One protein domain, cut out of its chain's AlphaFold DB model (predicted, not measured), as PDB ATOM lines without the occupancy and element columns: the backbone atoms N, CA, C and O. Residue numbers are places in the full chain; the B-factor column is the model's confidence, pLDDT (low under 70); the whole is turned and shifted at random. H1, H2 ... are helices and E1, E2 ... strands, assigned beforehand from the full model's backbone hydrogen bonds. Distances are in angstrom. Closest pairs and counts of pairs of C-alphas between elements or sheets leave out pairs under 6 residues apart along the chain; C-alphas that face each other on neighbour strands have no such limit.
ATOM      1  N   GLY A   2     296.927 352.548 142.164       96.94
ATOM      2  CA  GLY A   2     297.668 351.575 142.972       96.94
ATOM      3  C   GLY A   2     297.515 350.125 142.506       96.94
ATOM      4  O   GLY A   2     298.515 349.502 142.186       96.94
ATOM      5  N   ASP A   3     296.286 349.617 142.343       97.69
ATOM      6  CA  ASP A   3     296.059 348.211 141.945       97.69
ATOM      7  C   ASP A   3     296.706 347.831 140.604       97.69
ATOM      8  O   ASP A   3     297.233 346.733 140.448       97.69
ATOM      9  N   ILE A   4     296.677 348.744 139.628       98.06
ATOM     10  CA  ILE A   4     297.272 348.515 138.305       98.06
ATOM     11  C   ILE A   4     298.797 348.595 138.401       98.06
ATOM     12  O   ILE A   4     299.485 347.738 137.854       98.06
ATOM     13  N   ALA A   5     299.333 349.591 139.115       97.88
ATOM     14  CA  ALA A   5     300.773 349.735 139.321       97.88
ATOM     15  C   ALA A   5     301.372 348.545 140.094       97.88
ATOM     16  O   ALA A   5     302.492 348.127 139.808       97.88
ATOM     17  N   SER A   6     300.608 347.930 141.003       98.25
ATOM     18  CA  SER A   6     301.004 346.714 141.722       98.25
ATOM     19  C   SER A   6     301.278 345.517 140.808       98.25
ATOM     20  O   SER A   6     302.038 344.635 141.199       98.25
ATOM     21  N   LEU A   7     300.723 345.482 139.589       97.69
ATOM     22  CA  LEU A   7     300.992 344.412 138.616       97.69
ATOM     23  C   LEU A   7     302.432 344.425 138.081       97.69
ATOM     24  O   LEU A   7     302.853 343.455 137.457       97.69
ATOM     25  N   ILE A   8     303.182 345.508 138.304       97.19
ATOM     26  CA  ILE A   8     304.587 345.619 137.895       97.19
ATOM     27  C   ILE A   8     305.494 344.811 138.832       97.19
ATOM     28  O   ILE A   8     306.504 344.256 138.388       97.19
ATOM     29  N   ALA A   9     305.113 344.683 140.108       96.00
ATOM     30  CA  ALA A   9     305.883 343.929 141.086       96.00
ATOM     31  C   ALA A   9     306.113 342.478 140.594       96.00
ATOM     32  O   ALA A   9     305.191 341.852 140.066       96.00
ATOM     33  N   PRO A  10     307.325 341.914 140.751       94.12
ATOM     34  CA  PRO A  10     308.452 342.433 141.529       94.12
ATOM     35  C   PRO A  10     309.424 343.359 140.774       94.12
ATOM     36  O   PRO A  10     310.398 343.793 141.385       94.12
ATOM     37  N   HIS A  11     309.217 343.624 139.478       96.25
ATOM     38  CA  HIS A  11     310.135 344.444 138.670       96.25
ATOM     39  C   HIS A  11     310.248 345.856 139.239       96.25
ATOM     40  O   HIS A  11     309.257 346.330 139.770       96.25
ATOM     41  N   PRO A  12     311.393 346.548 139.125       97.12
ATOM     42  CA  PRO A  12     311.526 347.886 139.684       97.12
ATOM     43  C   PRO A  12     310.547 348.887 139.059       97.12
ATOM     44  O   PRO A  12     310.337 348.899 137.846       97.12
ATOM     45  N   LEU A  13     309.986 349.757 139.898       97.62
ATOM     46  CA  LEU A  13     309.075 350.827 139.508       97.62
ATOM     47  C   LEU A  13     309.502 352.148 140.142       97.62
ATOM     48  O   LEU A  13     309.625 352.257 141.361       97.62
ATOM     49  N   LEU A  14     309.641 353.165 139.300       97.81
ATOM     50  CA  LEU A  14     309.716 354.559 139.707       97.81
ATOM     51  C   LEU A  14     308.381 355.239 139.406       97.81
ATOM     52  O   LEU A  14     307.881 355.171 138.282       97.81
ATOM     53  N   VAL A  15     307.819 355.915 140.402       97.94
ATOM     54  CA  VAL A  15     306.662 356.799 140.238       97.94
ATOM     55  C   VAL A  15     307.114 358.233 140.486       97.94
ATOM     56  O   VAL A  15     307.785 358.496 141.479       97.94
ATOM     57  N   GLN A  16     306.718 359.157 139.614       97.69
ATOM     58  CA  GLN A  16     306.887 360.593 139.827       97.69
ATOM     59  C   GLN A  16     305.523 361.244 140.060       97.69
ATOM     60  O   GLN A  16     304.504 360.824 139.504       97.69
ATOM     61  N   SER A  17     305.481 362.266 140.901       97.94
ATOM     62  CA  SER A  17     304.304 363.122 141.099       97.94
ATOM     63  C   SER A  17     304.768 364.551 141.325       97.94
ATOM     64  O   SER A  17     305.850 364.729 141.870       97.94
ATOM     65  N   CYS A  18     303.975 365.559 140.960       98.44
ATOM     66  CA  CYS A  18     304.322 366.949 141.282       98.44
ATOM     67  C   CYS A  18     303.466 367.490 142.438       98.44
ATOM     68  O   CYS A  18     302.303 367.103 142.578       98.44
ATOM     69  N   GLU A  19     304.047 368.354 143.276       97.88
ATOM     70  CA  GLU A  19     303.416 368.901 144.491       97.88
ATOM     71  C   GLU A  19     302.091 369.624 144.208       97.88
ATOM     72  O   GLU A  19     301.129 369.469 144.964       97.88
ATOM     73  N   GLU A  20     302.031 370.363 143.099       97.75
ATOM     74  CA  GLU A  20     300.890 371.193 142.701       97.75
ATOM     75  C   GLU A  20     300.096 370.560 141.543       97.75
ATOM     76  O   GLU A  20     299.189 371.177 140.993       97.75
ATOM     77  N   ASP A  21     300.380 369.302 141.180       98.19
ATOM     78  CA  ASP A  21     299.681 368.633 140.080       98.19
ATOM     79  C   ASP A  21     298.191 368.424 140.399       98.19
ATOM     80  O   ASP A  21     297.795 367.540 141.169       98.19
ATOM     81  N   HIS A  22     297.342 369.222 139.750       96.81
ATOM     82  CA  HIS A  22     295.888 369.138 139.864       96.81
ATOM     83  C   HIS A  22     295.313 367.764 139.462       96.81
ATOM     84  O   HIS A  22     294.202 367.421 139.883       96.81
ATOM     85  N   LEU A  23     296.048 366.943 138.700       96.75
ATOM     86  CA  LEU A  23     295.644 365.583 138.333       96.75
ATOM     87  C   LEU A  23     295.777 364.575 139.483       96.75
ATOM     88  O   LEU A  23     295.150 363.515 139.432       96.75
ATOM     89  N   ASN A  24     296.477 364.921 140.569       96.94
ATOM     90  CA  ASN A  24     296.465 364.144 141.816       96.94
ATOM     91  C   ASN A  24     295.064 364.120 142.473       96.94
ATOM     92  O   ASN A  24     294.785 363.337 143.387       96.94
ATOM     93  N   GLY A  25     294.146 364.970 142.005       95.38
ATOM     94  CA  GLY A  25     292.782 365.093 142.497       95.38
ATOM     95  C   GLY A  25     292.665 366.057 143.674       95.38
ATOM     96  O   GLY A  25     293.631 366.663 144.127       95.38
ATOM     97  N   SER A  26     291.450 366.191 144.210       95.94
ATOM     98  CA  SER A  26     291.101 367.245 145.178       95.94
ATOM     99  C   SER A  26     291.881 367.221 146.498       95.94
ATOM    100  O   SER A  26     291.843 368.196 147.243       95.94
ATOM    101  N   ARG A  27     292.563 366.112 146.809       97.00
ATOM    102  CA  ARG A  27     293.372 365.941 148.026       97.00
ATOM    103  C   ARG A  27     294.880 365.974 147.744       97.00
ATOM    104  O   ARG A  27     295.656 365.701 148.656       97.00
ATOM    105  N   GLY A  28     295.284 366.295 146.512       97.94
ATOM    106  CA  GLY A  28     296.684 366.407 146.107       97.94
ATOM    107  C   GLY A  28     297.475 365.128 146.380       97.94
ATOM    108  O   GLY A  28     296.952 364.019 146.236       97.94
ATOM    109  N   LEU A  29     298.719 365.286 146.839       98.12
ATOM    110  CA  LEU A  29     299.634 364.180 147.142       98.12
ATOM    111  C   LEU A  29     299.060 363.139 148.106       98.12
ATOM    112  O   LEU A  29     299.388 361.969 147.978       98.12
ATOM    113  N   LYS A  30     298.112 363.493 148.983       98.19
ATOM    114  CA  LYS A  30     297.476 362.500 149.860       98.19
ATOM    115  C   LYS A  30     296.777 361.386 149.074       98.19
ATOM    116  O   LYS A  30     296.764 360.240 149.514       98.19
ATOM    117  N   ASN A  31     296.185 361.707 147.922       98.00
ATOM    118  CA  ASN A  31     295.628 360.676 147.047       98.00
ATOM    119  C   ASN A  31     296.740 359.802 146.456       98.00
ATOM    120  O   ASN A  31     296.564 358.593 146.379       98.00
ATOM    121  N   VAL A  32     297.872 360.388 146.060       98.00
ATOM    122  CA  VAL A  32     299.034 359.653 145.533       98.00
ATOM    123  C   VAL A  32     299.594 358.704 146.589       98.00
ATOM    124  O   VAL A  32     299.765 357.521 146.303       98.00
ATOM    125  N   ASP A  33     299.803 359.192 147.812       98.19
ATOM    126  CA  ASP A  33     300.343 358.417 148.930       98.19
ATOM    127  C   ASP A  33     299.494 357.175 149.205       98.19
ATOM    128  O   ASP A  33     300.017 356.065 149.278       98.19
ATOM    129  N   GLU A  34     298.168 357.333 149.265       98.25
ATOM    130  CA  GLU A  34     297.231 356.221 149.460       98.25
ATOM    131  C   GLU A  34     297.312 355.182 148.329       98.25
ATOM    132  O   GLU A  34     297.177 353.984 148.579       98.25
ATOM    133  N   GLN A  35     297.551 355.611 147.085       98.19
ATOM    134  CA  GLN A  35     297.760 354.685 145.969       98.19
ATOM    135  C   GLN A  35     299.117 353.984 146.051       98.19
ATOM    136  O   GLN A  35     299.200 352.806 145.712       98.19
ATOM    137  N   LEU A  36     300.165 354.672 146.502       98.44
ATOM    138  CA  LEU A  36     301.489 354.080 146.657       98.44
ATOM    139  C   LEU A  36     301.584 353.109 147.825       98.44
ATOM    140  O   LEU A  36     302.344 352.155 147.719       98.44
ATOM    141  N   GLU A  37     300.801 353.277 148.891       98.56
ATOM    142  CA  GLU A  37     300.721 352.268 149.955       98.56
ATOM    143  C   GLU A  37     300.241 350.909 149.416       98.56
ATOM    144  O   GLU A  37     300.830 349.879 149.742       98.56
ATOM    145  N   ILE A  38     299.264 350.900 148.499       98.62
ATOM    146  CA  ILE A  38     298.803 349.666 147.831       98.62
ATOM    147  C   ILE A  38     299.952 349.006 147.052       98.62
ATOM    148  O   ILE A  38     300.129 347.786 147.104       98.62
ATOM    149  N   VAL A  39     300.761 349.807 146.354       98.69
ATOM    150  CA  VAL A  39     301.925 349.311 145.609       98.69
ATOM    151  C   VAL A  39     302.994 348.787 146.570       98.69
ATOM    152  O   VAL A  39     303.482 347.671 146.396       98.69
ATOM    153  N   ARG A  40     303.320 349.528 147.636       98.50
ATOM    154  CA  ARG A  40     304.287 349.117 148.671       98.50
ATOM    155  C   ARG A  40     303.918 347.774 149.290       98.50
ATOM    156  O   ARG A  40     304.802 346.938 149.485       98.50
ATOM    157  N   ASP A  41     302.637 347.541 149.561       98.44
ATOM    158  CA  ASP A  41     302.162 346.263 150.087       98.44
ATOM    159  C   ASP A  41     302.373 345.109 149.094       98.44
ATOM    160  O   ASP A  41     302.823 344.036 149.503       98.44
ATOM    161  N   ALA A  42     302.164 345.326 147.791       98.31
ATOM    162  CA  ALA A  42     302.449 344.317 146.765       98.31
ATOM    163  C   ALA A  42     303.946 343.954 146.699       98.31
ATOM    164  O   ALA A  42     304.303 342.774 146.751       98.31
ATOM    165  N   TYR A  43     304.839 344.948 146.675       97.56
ATOM    166  CA  TYR A  43     306.292 344.711 146.694       97.56
ATOM    167  C   TYR A  43     306.746 344.022 147.983       97.56
ATOM    168  O   TYR A  43     307.585 343.118 147.958       97.56
ATOM    169  N   LYS A  44     306.163 344.400 149.123       97.69
ATOM    170  CA  LYS A  44     306.409 343.759 150.417       97.69
ATOM    171  C   LYS A  44     306.000 342.287 150.422       97.69
ATOM    172  O   LYS A  44     306.756 341.478 150.958       97.69
ATOM    173  N   LEU A  45     304.846 341.941 149.849       97.62
ATOM    174  CA  LEU A  45     304.374 340.554 149.750       97.62
ATOM    175  C   LEU A  45     305.327 339.676 148.931       97.62
ATOM    176  O   LEU A  45     305.532 338.517 149.278       97.62
ATOM    177  N   LEU A  46     305.946 340.238 147.891       95.38
ATOM    178  CA  LEU A  46     306.916 339.543 147.039       95.38
ATOM    179  C   LEU A  46     308.367 339.645 147.541       95.38
ATOM    180  O   LEU A  46     309.286 339.195 146.861       95.38
ATOM    181  N   GLY A  47     308.592 340.226 148.724       94.81
ATOM    182  CA  GLY A  47     309.923 340.340 149.321       94.81
ATOM    183  C   GLY A  47     310.859 341.341 148.631       94.81
ATOM    184  O   GLY A  47     312.064 341.257 148.833       94.81
ATOM    185  N   ARG A  48     310.330 342.290 147.848       95.06
ATOM    186  CA  ARG A  48     311.092 343.275 147.053       95.06
ATOM    187  C   ARG A  48     310.816 344.713 147.485       95.06
ATOM    188  O   ARG A  48     310.460 345.561 146.684       95.06
ATOM    189  N   ARG A  49     310.916 345.001 148.783       94.62
ATOM    190  CA  ARG A  49     310.543 346.316 149.359       94.62
ATOM    191  C   ARG A  49     311.319 347.501 148.775       94.62
ATOM    192  O   ARG A  49     310.821 348.617 148.808       94.62
ATOM    193  N   ASP A  50     312.523 347.240 148.297       94.56
ATOM    194  CA  ASP A  50     313.438 348.167 147.636       94.56
ATOM    195  C   ASP A  50     313.130 348.378 146.147       94.56
ATOM    196  O   ASP A  50     313.667 349.298 145.548       94.56
ATOM    197  N   GLY A  51     312.235 347.589 145.549       95.88
ATOM    198  CA  GLY A  51     311.876 347.688 144.132       95.88
ATOM    199  C   GLY A  51     310.930 348.839 143.773       95.88
ATOM    200  O   GLY A  51     310.572 348.976 142.610       95.88
ATOM    201  N   LEU A  52     310.508 349.667 144.731       97.50
ATOM    202  CA  LEU A  52     309.625 350.808 144.482       97.50
ATOM    203  C   LEU A  52     310.278 352.109 144.945       97.50
ATOM    204  O   LEU A  52     310.588 352.266 146.128       97.50
ATOM    205  N   ARG A  53     310.373 353.082 144.039       97.31
ATOM    206  CA  ARG A  53     310.793 354.454 144.332       97.31
ATOM    207  C   ARG A  53     309.684 355.437 143.975       97.31
ATOM    208  O   ARG A  53     308.976 355.266 142.985       97.31
ATOM    209  N   HIS A  54     309.540 356.471 144.795       97.69
ATOM    210  CA  HIS A  54     308.638 357.590 144.535       97.69
ATOM    211  C   HIS A  54     309.405 358.894 144.662       97.69
ATOM    212  O   HIS A  54     310.033 359.139 145.691       97.69
ATOM    213  N   GLU A  55     309.344 359.706 143.618       97.69
ATOM    214  CA  GLU A  55     309.871 361.061 143.612       97.69
ATOM    215  C   GLU A  55     308.708 362.058 143.579       97.69
ATOM    216  O   GLU A  55     307.769 361.931 142.787       97.69
ATOM    217  N   VAL A  56     308.785 363.072 144.442       97.88
ATOM    218  CA  VAL A  56     307.876 364.216 144.423       97.88
ATOM    219  C   VAL A  56     308.639 365.419 143.874       97.88
ATOM    220  O   VAL A  56     309.599 365.885 144.484       97.88
ATOM    221  N   CYS A  57     308.219 365.894 142.709       98.06
ATOM    222  CA  CYS A  57     308.798 367.028 142.001       98.06
ATOM    223  C   CYS A  57     308.099 368.339 142.408       98.06
ATOM    224  O   CYS A  57     306.876 368.355 142.567       98.06
ATOM    225  N   PRO A  58     308.818 369.465 142.535       97.62
ATOM    226  CA  PRO A  58     308.198 370.750 142.851       97.62
ATOM    227  C   PRO A  58     307.393 371.304 141.664       97.62
ATOM    228  O   PRO A  58     307.836 371.218 140.522       97.62
ATOM    229  N   GLY A  59     306.260 371.956 141.939       97.25
ATOM    230  CA  GLY A  59     305.457 372.682 140.944       97.25
ATOM    231  C   GLY A  59     304.300 371.890 140.320       97.25
ATOM    232  O   GLY A  59     303.855 370.871 140.847       97.25
ATOM    233  N   GLU A  60     303.787 372.422 139.208       97.69
ATOM    234  CA  GLU A  60     302.604 371.951 138.467       97.69
ATOM    235  C   GLU A  60     302.864 370.662 137.664       97.69
ATOM    236  O   GLU A  60     303.941 370.084 137.720       97.69
ATOM    237  N   HIS A  61     301.891 370.199 136.879       98.00
ATOM    238  CA  HIS A  61     302.014 368.986 136.061       98.00
ATOM    239  C   HIS A  61     303.161 369.052 135.027       98.00
ATOM    240  O   HIS A  61     303.056 369.744 134.008       98.00
ATOM    241  N   HIS A  62     304.239 368.295 135.255       97.31
ATOM    242  CA  HIS A  62     305.367 368.147 134.331       97.31
ATOM    243  C   HIS A  62     306.115 366.822 134.556       97.31
ATOM    244  O   HIS A  62     305.834 366.078 135.494       97.31
ATOM    245  N   LEU A  63     307.081 366.525 133.680       97.12
ATOM    246  CA  LEU A  63     308.053 365.453 133.891       97.12
ATOM    247  C   LEU A  63     309.236 365.993 134.707       97.12
ATOM    248  O   LEU A  63     309.913 366.916 134.247       97.12
ATOM    249  N   GLY A  64     309.507 365.400 135.870       96.12
ATOM    250  CA  GLY A  64     310.675 365.724 136.684       96.12
ATOM    251  C   GLY A  64     311.972 365.373 135.961       96.12
ATOM    252  O   GLY A  64     312.205 364.214 135.623       96.12
TER     253      GLY A  64
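What this domain is: This is residues 2 to 64 of the 93 residues of an uncharacterized protein of Collinsella aerofaciens (strain ATCC 25986 / DSM 3979 / JCM 10188 / KCTC 3647 / NCTC 11838 / VPI 1003) (UniProt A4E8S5). A narrow ribbon of two parallel strands, E1 and E2, has the long helix H2 over one of its faces, running back against the strands' direction. The short helix H1 packs on H2, and the last residues, 58 to 64, turn back past the end of E2. The printed part has 63 residues with two named helices and two named strands, in the order H1, E1, H2, E2; the sheet's order is E1, E2, and the class is mixed, helices and strands. The whole is compact, with a radius of gyration of the C-alphas of 12.0 A, and elongated, spanning 34 by 21 by 14 A.

How they stand to each other: E1, residues 13 to 18, and E2, residues 52 to 57, are parallel neighbours with 19 degrees between their directions. N 15 and O 53 are 2.9 A apart and N 57 and O 17 are 2.8 A apart, both within hydrogen-bond range. With H2, residues 29 to 45, they form a strand-helix-strand unit, two parallel neighbour strands with a helix between them in the chain, and its crossover is right-handed. The closest C-alphas of H2 and E2, those of Arg 40 and Leu 52, are 7.0 A apart. Those of E1 and H2, Ser 17 and Leu 29, are 7.7 A apart. H1, residues 2 to 8, touches H2, with the closest C-alphas, those of Gly 2 and Gln 35, 4.3 A apart. Their lines stand at a steep tilt of 42 degrees, the same way. H1 and E2 are apart. Of the O i to N i+4 pairs, 12 of 13 in H2 and 1 of 3 in H1 are within hydrogen-bond range; in H1, 3 of 4 O i to N i+3 pairs are.

Where its parts are: E1 is 16.9 A long and E2 16.4 A; E2 ends at C-alpha 57 (308.798, 367.028, 142.001). H2 is 24.2 A long, and H1, 10.4 A, begins at C-alpha 2 (297.668, 351.575, 142.972).

The domain as a whole: The C-alphas of Gly 47 and Glu 60, the two farthest apart, are 34.2 A apart. The printed part has no cut and no long link. Its mean pLDDT is 97.3, and no printed residue is under 70.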